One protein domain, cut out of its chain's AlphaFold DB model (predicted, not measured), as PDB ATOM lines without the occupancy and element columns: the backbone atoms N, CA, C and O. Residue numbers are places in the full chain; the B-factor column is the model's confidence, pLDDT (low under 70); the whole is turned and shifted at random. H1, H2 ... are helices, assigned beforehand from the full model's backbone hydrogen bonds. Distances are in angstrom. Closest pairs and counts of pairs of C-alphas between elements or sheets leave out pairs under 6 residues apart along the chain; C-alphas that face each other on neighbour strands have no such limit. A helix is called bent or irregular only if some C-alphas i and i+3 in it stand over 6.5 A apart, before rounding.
ATOM      1  N   ASP A 524      34.811  15.877   5.249       81.75
ATOM      2  CA  ASP A 524      35.948  16.755   5.537       81.75
ATOM      3  C   ASP A 524      35.716  17.763   6.685       81.75
ATOM      4  O   ASP A 524      36.671  18.265   7.283       81.75
ATOM      5  N   ASP A 525      34.456  18.036   7.046       86.19
ATOM      6  CA  ASP A 525      34.099  18.921   8.169       86.19
ATOM      7  C   ASP A 525      34.708  18.445   9.500       86.19
ATOM      8  O   ASP A 525      34.982  19.253  10.392       86.19
ATOM      9  N   VAL A 526      34.971  17.137   9.621       89.12
ATOM     10  CA  VAL A 526      35.634  16.530  10.780       89.12
ATOM     11  C   VAL A 526      36.978  17.195  11.063       89.12
ATOM     12  O   VAL A 526      37.253  17.512  12.218       89.12
ATOM     13  N   ILE A 527      37.789  17.468  10.035       86.06
ATOM     14  CA  ILE A 527      39.114  18.076  10.215       86.06
ATOM     15  C   ILE A 527      38.990  19.468  10.836       86.06
ATOM     16  O   ILE A 527      39.703  19.791  11.786       86.06
ATOM     17  N   SER A 528      38.028  20.268  10.368       86.19
ATOM     18  CA  SER A 528      37.765  21.598  10.927       86.19
ATOM     19  C   SER A 528      37.319  21.518  12.390       86.19
ATOM     20  O   SER A 528      37.828  22.245  13.247       86.19
ATOM     21  N   TYR A 529      36.411  20.595  12.708       88.31
ATOM     22  CA  TYR A 529      35.911  20.424  14.067       88.31
ATOM     23  C   TYR A 529      36.971  19.908  15.041       88.31
ATOM     24  O   TYR A 529      37.047  20.397  16.170       88.31
ATOM     25  N   VAL A 530      37.798  18.951  14.621       84.75
ATOM     26  CA  VAL A 530      38.903  18.426  15.431       84.75
ATOM     27  C   VAL A 530      39.981  19.490  15.617       84.75
ATOM     28  O   VAL A 530      40.433  19.691  16.739       84.75
ATOM     29  N   SER A 531      40.329  20.243  14.572       79.81
ATOM     30  CA  SER A 531      41.264  21.370  14.681       79.81
ATOM     31  C   SER A 531      40.785  22.415  15.699       79.81
ATOM     32  O   SER A 531      41.555  22.873  16.542       79.81
ATOM     33  N   LYS A 532      39.487  22.749  15.687       84.94
ATOM     34  CA  LYS A 532      38.914  23.783  16.561       84.94
ATOM     35  C   LYS A 532      38.665  23.321  18.001       84.94
ATOM     36  O   LYS A 532      38.803  24.115  18.932       84.94
ATOM     37  N   TYR A 533      38.237  22.074  18.197       83.69
ATOM     38  CA  TYR A 533      37.746  21.581  19.492       83.69
ATOM     39  C   TYR A 533      38.558  20.422  20.084       83.69
ATOM     40  O   TYR A 533      38.244  19.963  21.188       83.69
ATOM     41  N   GLY A 534      39.600  19.966  19.387       84.25
ATOM     42  CA  GLY A 534      40.535  18.944  19.841       84.25
ATOM     43  C   GLY A 534      39.854  17.631  20.218       84.25
ATOM     44  O   GLY A 534      38.982  17.131  19.502       84.25
ATOM     45  N   SER A 535      40.206  17.099  21.391       82.88
ATOM     46  CA  SER A 535      39.685  15.830  21.915       82.88
ATOM     47  C   SER A 535      38.159  15.792  22.036       82.88
ATOM     48  O   SER A 535      37.558  14.751  21.777       82.88
ATOM     49  N   ASN A 536      37.509  16.921  22.349       83.25
ATOM     50  CA  ASN A 536      36.044  16.994  22.370       83.25
ATOM     51  C   ASN A 536      35.454  16.766  20.974       83.25
ATOM     52  O   ASN A 536      34.402  16.144  20.851       83.25
ATOM     53  N   GLY A 537      36.128  17.259  19.929       86.00
ATOM     54  CA  GLY A 537      35.739  17.031  18.541       86.00
ATOM     55  C   GLY A 537      35.796  15.557  18.172       86.00
ATOM     56  O   GLY A 537      34.794  15.001  17.726       86.00
ATOM     57  N   VAL A 538      36.933  14.918  18.453       87.00
ATOM     58  CA  VAL A 538      37.143  13.488  18.190       87.00
ATOM     59  C   VAL A 538      36.125  12.639  18.951       87.00
ATOM     60  O   VAL A 538      35.387  11.881  18.332       87.00
ATOM     61  N   GLN A 539      36.000  12.823  20.269       88.88
ATOM     62  CA  GLN A 539      35.094  12.035  21.116       88.88
ATOM     63  C   GLN A 539      33.629  12.147  20.673       88.88
ATOM     64  O   GLN A 539      32.901  11.154  20.632       88.88
ATOM     65  N   SER A 540      33.191  13.364  20.355       91.25
ATOM     66  CA  SER A 540      31.819  13.646  19.939       91.25
ATOM     67  C   SER A 540      31.487  12.969  18.608       91.25
ATOM     68  O   SER A 540      30.484  12.260  18.496       91.25
ATOM     69  N   ILE A 541      32.356  13.131  17.609       95.38
ATOM     70  CA  ILE A 541      32.142  12.588  16.265       95.38
ATOM     71  C   ILE A 541      32.312  11.065  16.263       95.38
ATOM     72  O   ILE A 541      31.493  10.375  15.664       95.38
ATOM     73  N   ALA A 542      33.301  10.525  16.977       93.44
ATOM     74  CA  ALA A 542      33.501   9.081  17.089       93.44
ATOM     75  C   ALA A 542      32.279   8.372  17.685       93.44
ATOM     76  O   ALA A 542      31.877   7.319  17.194       93.44
ATOM     77  N   LYS A 543      31.655   8.961  18.716       96.00
ATOM     78  CA  LYS A 543      30.515   8.342  19.401       96.00
ATOM     79  C   LYS A 543      29.182   8.528  18.668       96.00
ATOM     80  O   LYS A 543      28.355   7.622  18.703       96.00
ATOM     81  N   TYR A 544      28.945   9.684  18.043       96.12
ATOM     82  CA  TYR A 544      27.615  10.043  17.516       96.12
ATOM     83  C   TYR A 544      27.561  10.271  15.996       96.12
ATOM     84  O   TYR A 544      26.471  10.419  15.436       96.12
ATOM     85  N   GLY A 545      28.707  10.308  15.315       94.12
ATOM     86  CA  GLY A 545      28.820  10.304  13.856       94.12
ATOM     87  C   GLY A 545      28.010  11.385  13.135       94.12
ATOM     88  O   GLY A 545      28.038  12.568  13.488       94.12
ATOM     89  N   HIS A 546      27.257  10.974  12.111       94.19
ATOM     90  CA  HIS A 546      26.445  11.879  11.291       94.19
ATOM     91  C   HIS A 546      25.412  12.685  12.090       94.19
ATOM     92  O   HIS A 546      25.086  13.804  11.688       94.19
ATOM     93  N   GLU A 547      24.895  12.157  13.205       96.38
ATOM     94  CA  GLU A 547      23.877  12.863  13.987       96.38
ATOM     95  C   GLU A 547      24.442  14.167  14.560       96.38
ATOM     96  O   GLU A 547      23.848  15.236  14.383       96.38
ATOM     97  N   VAL A 548      25.614  14.107  15.200       96.69
ATOM     98  CA  VAL A 548      26.203  15.299  15.819       96.69
ATOM     99  C   VAL A 548      26.684  16.307  14.777       96.69
ATOM    100  O   VAL A 548      26.531  17.511  14.980       96.69
ATOM    101  N   ILE A 549      27.157  15.834  13.621       96.44
ATOM    102  CA  ILE A 549      27.540  16.689  12.490       96.44
ATOM    103  C   ILE A 549      26.314  17.394  11.898       96.44
ATOM    104  O   ILE A 549      26.358  18.594  11.634       96.44
ATOM    105  N   SER A 550      25.192  16.690  11.736       96.31
ATOM    106  CA  SER A 550      23.942  17.287  11.252       96.31
ATOM    107  C   SER A 550      23.422  18.364  12.211       96.31
ATOM    108  O   SER A 550      23.058  19.468  11.794       96.31
ATOM    109  N   LEU A 551      23.465  18.093  13.519       96.75
ATOM    110  CA  LEU A 551      23.106  19.076  14.541       96.75
ATOM    111  C   LEU A 551      24.055  20.282  14.534       96.75
ATOM    112  O   LEU A 551      23.579  21.415  14.644       96.75
ATOM    113  N   ALA A 552      25.359  20.065  14.349       95.94
ATOM    114  CA  ALA A 552      26.346  21.135  14.229       95.94
ATOM    115  C   ALA A 552      26.074  22.033  13.014       95.94
ATOM    116  O   ALA A 552      26.010  23.254  13.152       95.94
ATOM    117  N   LYS A 553      25.787  21.447  11.844       94.50
ATOM    118  CA  LYS A 553      25.405  22.201  10.634       94.50
ATOM    119  C   LYS A 553      24.132  23.024  10.836       94.50
ATOM    120  O   LYS A 553      24.036  24.149  10.355       94.50
ATOM    121  N   LYS A 554      23.152  22.491  11.572       96.19
ATOM    122  CA  LYS A 554      21.856  23.151  11.789       96.19
ATOM    123  C   LYS A 554      21.887  24.236  12.870       96.19
ATOM    124  O   LYS A 554      21.104  25.189  12.814       96.19
ATOM    125  N   HIS A 555      22.712  24.072  13.904       92.75
ATOM    126  CA  HIS A 555      22.628  24.878  15.128       92.75
ATOM    127  C   HIS A 555      23.918  25.609  15.515       92.75
ATOM    128  O   HIS A 555      23.844  26.491  16.372       92.75
ATOM    129  N   GLY A 556      25.041  25.313  14.862       92.25
ATOM    130  CA  GLY A 556      26.362  25.882  15.131       92.25
ATOM    131  C   GLY A 556      27.375  24.808  15.531       92.25
ATOM    132  O   GLY A 556      27.028  23.814  16.167       92.25
ATOM    133  N   ASP A 557      28.641  25.028  15.183       92.75
ATOM    134  CA  ASP A 557      29.747  24.094  15.429       92.75
ATOM    135  C   ASP A 557      30.038  23.847  16.919       92.75
ATOM    136  O   ASP A 557      30.500  22.768  17.287       92.75
ATOM    137  N   ASP A 558      29.650  24.778  17.793       91.94
ATOM    138  CA  ASP A 558      29.660  24.624  19.251       91.94
ATOM    139  C   ASP A 558      28.930  23.360  19.742       91.94
ATOM    140  O   ASP A 558      29.226  22.861  20.831       91.94
ATOM    141  N   VAL A 559      28.002  22.803  18.948       96.25
ATOM    142  CA  VAL A 559      27.394  21.491  19.220       96.25
ATOM    143  C   VAL A 559      28.473  20.425  19.400       96.25
ATOM    144  O   VAL A 559      28.409  19.667  20.364       96.25
ATOM    145  N   ILE A 560      29.488  20.398  18.532       94.88
ATOM    146  CA  ILE A 560      30.570  19.411  18.590       94.88
ATOM    147  C   ILE A 560      31.274  19.475  19.945       94.88
ATOM    148  O   ILE A 560      31.398  18.456  20.627       94.88
ATOM    149  N   ARG A 561      31.655  20.686  20.368       94.25
ATOM    150  CA  ARG A 561      32.312  20.939  21.653       94.25
ATOM    151  C   ARG A 561      31.472  20.452  22.827       94.25
ATOM    152  O   ARG A 561      31.969  19.704  23.663       94.25
ATOM    153  N   TYR A 562      30.221  20.901  22.924       93.44
ATOM    154  CA  TYR A 562      29.396  20.618  24.100       93.44
ATOM    155  C   TYR A 562      28.943  19.162  24.171       93.44
ATOM    156  O   TYR A 562      28.852  18.609  25.265       93.44
ATOM    157  N   VAL A 563      28.699  18.522  23.028       95.75
ATOM    158  CA  VAL A 563      28.400  17.089  22.985       95.75
ATOM    159  C   VAL A 563      29.630  16.266  23.378       95.75
ATOM    160  O   VAL A 563      29.480  15.309  24.133       95.75
ATOM    161  N   GLY A 564      30.839  16.679  22.978       88.50
ATOM    162  CA  GLY A 564      32.084  16.074  23.463       88.50
ATOM    163  C   GLY A 564      32.230  16.188  24.983       88.50
ATOM    164  O   GLY A 564      32.408  15.186  25.665       88.50
ATOM    165  N   MET A 565      32.029  17.390  25.534       89.94
ATOM    166  CA  MET A 565      32.166  17.642  26.976       89.94
ATOM    167  C   MET A 565      31.115  16.932  27.846       89.94
ATOM    168  O   MET A 565      31.403  16.580  28.989       89.94
ATOM    169  N   TYR A 566      29.878  16.785  27.357       92.81
ATOM    170  CA  TYR A 566      28.735  16.360  28.180       92.81
ATOM    171  C   TYR A 566      28.078  15.045  27.745       92.81
ATOM    172  O   TYR A 566      27.098  14.619  28.366       92.81
ATOM    173  N   GLY A 567      28.575  14.401  26.690       93.75
ATOM    174  CA  GLY A 567      28.086  13.110  26.218       93.75
ATOM    175  C   GLY A 567      26.593  13.118  25.868       93.75
ATOM    176  O   GLY A 567      26.099  14.029  25.199       93.75
ATOM    177  N   ASP A 568      25.865  12.097  26.325       94.56
ATOM    178  CA  ASP A 568      24.472  11.847  25.921       94.56
ATOM    179  C   ASP A 568      23.529  12.979  26.363       94.56
ATOM    180  O   ASP A 568      22.587  13.341  25.651       94.56
ATOM    181  N   ASN A 569      23.825  13.613  27.505       93.31
ATOM    182  CA  ASN A 569      23.100  14.798  27.965       93.31
ATOM    183  C   ASN A 569      23.297  15.980  27.009       93.31
ATOM    184  O   ASN A 569      22.345  16.704  26.711       93.31
ATOM    185  N   GLY A 570      24.526  16.154  26.514       94.56
ATOM    186  CA  GLY A 570      24.847  17.175  25.526       94.56
ATOM    187  C   GLY A 570      24.110  16.934  24.212       94.56
ATOM    188  O   GLY A 570      23.462  17.841  23.690       94.56
ATOM    189  N   LEU A 571      24.118  15.693  23.717       96.31
ATOM    190  CA  LEU A 571      23.411  15.323  22.488       96.31
ATOM    191  C   LEU A 571      21.899  15.552  22.611       96.31
ATOM    192  O   LEU A 571      21.274  16.151  21.735       96.31
ATOM    193  N   SER A 572      21.306  15.134  23.730       93.81
ATOM    194  CA  SER A 572      19.882  15.330  23.997       93.81
ATOM    195  C   SER A 572      19.484  16.811  24.011       93.81
ATOM    196  O   SER A 572      18.429  17.173  23.486       93.81
ATOM    197  N   LEU A 573      20.332  17.685  24.564       93.50
ATOM    198  CA  LEU A 573      20.126  19.133  24.515       93.50
ATOM    199  C   LEU A 573      20.357  19.700  23.110       93.50
ATOM    200  O   LEU A 573      19.564  20.526  22.666       93.50
ATOM    201  N   ALA A 574      21.370  19.235  22.378       95.19
ATOM    202  CA  ALA A 574      21.629  19.658  21.001       95.19
ATOM    203  C   ALA A 574      20.429  19.382  20.075       95.19
ATOM    204  O   ALA A 574      20.061  20.246  19.276       95.19
ATOM    205  N   ARG A 575      19.726  18.250  20.254       95.06
ATOM    206  CA  ARG A 575      18.465  17.931  19.547       95.06
ATOM    207  C   ARG A 575      17.351  18.954  19.782       95.06
ATOM    208  O   ARG A 575      16.409  19.032  18.999       95.06
ATOM    209  N   LYS A 576      17.432  19.743  20.857       92.31
ATOM    210  CA  LYS A 576      16.486  20.829  21.148       92.31
ATOM    211  C   LYS A 576      16.863  22.166  20.492       92.31
ATOM    212  O   LYS A 576      16.204  23.177  20.732       92.31
ATOM    213  N   GLY A 577      17.907  22.187  19.669       90.75
ATOM    214  CA  GLY A 577      18.336  23.349  18.902       90.75
ATOM    215  C   GLY A 577      19.046  24.419  19.727       90.75
ATOM    216  O   GLY A 577      19.634  24.146  20.774       90.75
ATOM    217  N   LYS A 578      18.986  25.672  19.256       88.25
ATOM    218  CA  LYS A 578      19.726  26.807  19.846       88.25
ATOM    219  C   LYS A 578      19.429  27.026  21.337       88.25
ATOM    220  O   LYS A 578      20.315  27.435  22.079       88.25
ATOM    221  N   ALA A 579      18.212  26.714  21.791       88.06
ATOM    222  CA  ALA A 579      17.845  26.786  23.206       88.06
ATOM    223  C   ALA A 579      18.623  25.774  24.063       88.06
ATOM    224  O   ALA A 579      19.109  26.119  25.136       88.06
ATOM    225  N   GLY A 580      18.791  24.539  23.582       90.81
ATOM    226  CA  GLY A 580      19.608  23.539  24.267       90.81
ATOM    227  C   GLY A 580      21.092  23.903  24.271       90.81
ATOM    228  O   GLY A 580      21.761  23.724  25.286       90.81
ATOM    229  N   LEU A 581      21.587  24.508  23.187       91.56
ATOM    230  CA  LEU A 581      22.955  25.029  23.105       91.56
ATOM    231  C   LEU A 581      23.206  26.154  24.120       91.56
ATOM    232  O   LEU A 581      24.224  26.157  24.809       91.56
ATOM    233  N   PHE A 582      22.241  27.066  24.275       89.38
ATOM    234  CA  PHE A 582      22.279  28.106  25.304       89.38
ATOM    235  C   PHE A 582      22.367  27.506  26.713       89.38
ATOM    236  O   PHE A 582      23.178  27.946  27.528       89.38
ATOM    237  N   VAL A 583      21.575  26.462  26.988       90.31
ATOM    238  CA  VAL A 583      21.644  25.734  28.262       90.31
ATOM    239  C   VAL A 583      23.033  25.121  28.448       90.31
ATOM    240  O   VAL A 583      23.652  25.375  29.470       90.31
ATOM    241  N   MET A 584      23.582  24.396  27.472       92.56
ATOM    242  CA  MET A 584      24.916  23.786  27.604       92.56
ATOM    243  C   MET A 584      26.044  24.806  27.809       92.56
ATOM    244  O   MET A 584      27.019  24.527  28.511       92.56
ATOM    245  N   ARG A 585      25.909  25.992  27.208       91.88
ATOM    246  CA  ARG A 585      26.902  27.065  27.290       91.88
ATOM    247  C   ARG A 585      26.966  27.720  28.660       91.88
ATOM    248  O   ARG A 585      28.057  28.026  29.138       91.88
ATOM    249  N   PHE A 586      25.812  27.962  29.273       88.69
ATOM    250  CA  PHE A 586      25.738  28.807  30.461       88.69
ATOM    251  C   PHE A 586      25.301  28.071  31.716       88.69
ATOM    252  O   PHE A 586      25.631  28.508  32.812       88.69
ATOM    253  N   MET A 587      24.591  26.958  31.583       88.75
ATOM    254  CA  MET A 587      24.031  26.240  32.716       88.75
ATOM    255  C   MET A 587      24.918  25.063  33.136       88.75
ATOM    256  O   MET A 587      25.554  24.432  32.294       88.75
ATOM    257  N   PRO A 588      24.972  24.731  34.438       87.38
ATOM    258  CA  PRO A 588      25.724  23.575  34.912       87.38
ATOM    259  C   PRO A 588      25.031  22.242  34.553       87.38
ATOM    260  O   PRO A 588      23.798  22.185  34.519       87.38
ATOM    261  N   PRO A 589      25.783  21.130  34.407       89.06
ATOM    262  CA  PRO A 589      25.236  19.832  33.987       89.06
ATOM    263  C   PRO A 589      24.092  19.296  34.852       89.06
ATOM    264  O   PRO A 589      23.194  18.623  34.351       89.06
ATOM    265  N   LYS A 590      24.079  19.648  36.145       87.69
ATOM    266  CA  LYS A 590      23.045  19.233  37.109       87.69
ATOM    267  C   LYS A 590      21.623  19.587  36.659       87.69
ATOM    268  O   LYS A 590      20.691  18.879  37.015       87.69
ATOM    269  N   ILE A 591      21.444  20.650  35.868       87.50
ATOM    270  CA  ILE A 591      20.114  21.105  35.434       87.50
ATOM    271  C   ILE A 591      19.739  20.661  34.016       87.50
ATOM    272  O   ILE A 591      18.635  20.950  33.556       87.50
ATOM    273  N   PHE A 592      20.614  19.928  33.320       90.75
ATOM    274  CA  PHE A 592      20.384  19.514  31.934       90.75
ATOM    275  C   PHE A 592      19.149  18.630  31.790       90.75
ATOM    276  O   PHE A 592      18.316  18.893  30.924       90.75
ATOM    277  N   ALA A 593      18.975  17.639  32.668       85.81
ATOM    278  CA  ALA A 593      17.810  16.754  32.643       85.81
ATOM    279  C   ALA A 593      16.492  17.529  32.835       85.81
ATOM    280  O   ALA A 593      15.529  17.312  32.096       85.81
ATOM    281  N   SER A 594      16.473  18.481  33.777       83.62
ATOM    282  CA  SER A 594      15.329  19.363  34.028       83.62
ATOM    283  C   SER A 594      15.008  20.220  32.806       83.62
ATOM    284  O   SER A 594      13.876  20.210  32.332       83.62
ATOM    285  N   CYS A 595      16.001  20.898  32.226       82.62
ATOM    286  CA  CYS A 595      15.792  21.716  31.031       82.62
ATOM    287  C   CYS A 595      15.312  20.871  29.843       82.62
ATOM    288  O   CYS A 595      14.347  21.230  29.174       82.62
ATOM    289  N   THR A 596      15.918  19.706  29.608       84.62
ATOM    290  CA  THR A 596      15.598  18.837  28.462       84.62
ATOM    291  C   THR A 596      14.115  18.462  28.400       84.62
ATOM    292  O   THR A 596      13.527  18.471  27.314       84.62
ATOM    293  N   LYS A 597      13.490  18.175  29.552       82.25
ATOM    294  CA  LYS A 597      12.060  17.825  29.644       82.25
ATOM    295  C   LYS A 597      11.141  18.977  29.231       82.25
ATOM    296  O   LYS A 597      10.108  18.737  28.604       82.25
ATOM    297  N   PHE A 598      11.525  20.212  29.553       78.81
ATOM    298  CA  PHE A 598      10.662  21.384  29.412       78.81
ATOM    299  C   PHE A 598      11.013  22.304  28.236       78.81
ATOM    300  O   PHE A 598      10.205  23.169  27.908       78.81
ATOM    301  N   ILE A 599      12.123  22.075  27.518       81.31
ATOM    302  CA  ILE A 599      12.508  22.902  26.352       81.31
ATOM    303  C   ILE A 599      11.442  22.914  25.251       81.31
ATOM    304  O   ILE A 599      11.291  23.924  24.567       81.31
ATOM    305  N   LYS A 600      10.627  21.859  25.124       76.31
ATOM    306  CA  LYS A 600       9.496  21.852  24.178       76.31
ATOM    307  C   LYS A 600       8.444  22.940  24.461       76.31
ATOM    308  O   LYS A 600       7.733  23.330  23.548       76.31
ATOM    309  N   TYR A 601       8.374  23.442  25.695       79.88
ATOM    310  CA  TYR A 601       7.485  24.531  26.114       79.88
ATOM    311  C   TYR A 601       8.159  25.916  26.040       79.88
ATOM    312  O   TYR A 601       7.601  26.905  26.508       79.88
ATOM    313  N   GLY A 602       9.366  25.999  25.470       79.69
ATOM    314  CA  GLY A 602      10.134  27.231  25.311       79.69
ATOM    315  C   GLY A 602      11.262  27.404  26.333       79.69
ATOM    316  O   GLY A 602      11.276  26.817  27.422       79.69
ATOM    317  N   LEU A 603      12.239  28.247  25.973       79.12
ATOM    318  CA  LEU A 603      13.416  28.531  26.802       79.12
ATOM    319  C   LEU A 603      13.014  29.131  28.159       79.12
ATOM    320  O   LEU A 603      13.538  28.716  29.188       79.12
ATOM    321  N   ALA A 604      12.039  30.043  28.176       76.62
ATOM    322  CA  ALA A 604      11.562  30.690  29.398       76.62
ATOM    323  C   ALA A 604      10.969  29.687  30.404       76.62
ATOM    324  O   ALA A 604      11.345  29.702  31.574       76.62
ATOM    325  N   ALA A 605      10.113  28.768  29.945       78.19
ATOM    326  CA  ALA A 605       9.530  27.726  30.794       78.19
ATOM    327  C   ALA A 605      10.606  26.792  31.374       78.19
ATOM    328  O   ALA A 605      10.556  26.413  32.544       78.19
ATOM    329  N   SER A 606      11.625  26.476  30.572       81.44
ATOM    330  CA  SER A 606      12.749  25.630  30.994       81.44
ATOM    331  C   SER A 606      13.610  26.296  32.059       81.44
ATOM    332  O   SER A 606      13.974  25.662  33.045       81.44
ATOM    333  N   LEU A 607      13.915  27.583  31.869       81.19
ATOM    334  CA  LEU A 607      14.691  28.381  32.814       81.19
ATOM    335  C   LEU A 607      13.939  28.567  34.137       81.19
ATOM    336  O   LEU A 607      14.541  28.434  35.198       81.19
ATOM    337  N   LEU A 608      12.623  28.792  34.084       81.38
ATOM    338  CA  LEU A 608      11.780  28.892  35.276       81.38
ATOM    339  C   LEU A 608      11.779  27.576  36.062       81.38
ATOM    340  O   LEU A 608      11.995  27.572  37.271       81.38
ATOM    341  N   PHE A 609      11.614  26.442  35.379       80.38
ATOM    342  CA  PHE A 609      11.645  25.137  36.036       80.38
ATOM    343  C   PHE A 609      13.031  24.804  36.620       80.38
ATOM    344  O   PHE A 609      13.141  24.248  37.715       80.38
ATOM    345  N   ALA A 610      14.108  25.179  35.925       81.12
ATOM    346  CA  ALA A 610      15.469  25.038  36.432       81.12
ATOM    347  C   ALA A 610      15.714  25.893  37.686       81.12
ATOM    348  O   ALA A 610      16.332  25.411  38.632       81.12
ATOM    349  N   PHE A 611      15.181  27.118  37.728       82.88
ATOM    350  CA  PHE A 611      15.226  27.976  38.913       82.88
ATOM    351  C   PHE A 611      14.491  27.352  40.105       82.88
ATOM    352  O   PHE A 611      15.044  27.307  41.198       82.88
TER     353      PHE A 611
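What this domain is: This is residues 524 to 611 of the 678 residues of an uncharacterized protein of Candidatus Brocadia fulgida (UniProt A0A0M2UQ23). Short helices are stacked one after another in a zigzag row, with the chain folding back and forth like a short solenoid, H1 at one end, H3 in the middle and H6 at the other end. The bent H2 wraps from H1 round to H3 with its two arms, while H4, H5 and H6 follow as two successive helical hairpins. The printed part has 88 residues with six named helices, H1 to H6 in order, and no named strand; the class is all helix. It is compact, with a radius of gyration of the C-alphas of 12.6 A, yet elongated, spanning 39 by 22 by 17 A.

Where its parts are: H1, residues 525 to 533, begins with C-alpha 525 at (34.099, 18.921, 8.169) and is 12.2 A long. H2, residues 535 to 555, was assigned by its hydrogen bonds as one helix but is bent: C-alphas 543 and 546 are 9.7 A apart. Its arms are H2a, residues 535 to 543, 12.1 A, and H2b, residues 546 to 555, 14.1 A. H3, residues 558 to 574, measures 9.6 A; it is irregular, with C-alphas 565 and 568 9.7 A apart and a kink of 146 degrees near residue 568. H4, residues 578 to 586, measures 12.4 A. H5, residues 589 to 601, measures 20.0 A and is irregular, with C-alphas 590 and 593 7.3 A apart. H6, residues 603 to 611, measures 12.3 A and ends with C-alpha 611 at (15.226, 27.976, 38.913).

How they stand to each other: H3 is the hub. With residues 560 to 567 alone it touches H2a, closest at the C-alphas of Asn 536 and Gly 564, 4.2 A. It touches H2b at the C-alphas of Ala 552 and Val 559, 5.1 A, and H4 at those of Leu 573 and Gly 580, 4.4 A, about perpendicular at 75 degrees. H1 and H2a are a hairpin, closest at the C-alphas of Val 530 and Gly 537, 4.7 A. H4 and H5 form a hairpin at a shallow tilt of 22 degrees. H5 and H6 form another, closest at the C-alphas of Cys 595 and Ser 606, 5.0 A. H3 and H6 are apart. Every O i to N i+4 pair is within hydrogen-bond range in H1, H2a, H2b, H4 and H6, against 10 of 13 in H3 and 4 of 9 in H5, where 7 of 10 O i to N i+3 pairs are.

The domain as a whole: The C-alphas of Asp 524 and Phe 611, the two farthest apart, are 40.9 A apart. The printed part has no cut, and its five links are tight. The mean pLDDT of the printed part is 88.9, and no printed residue is under 70.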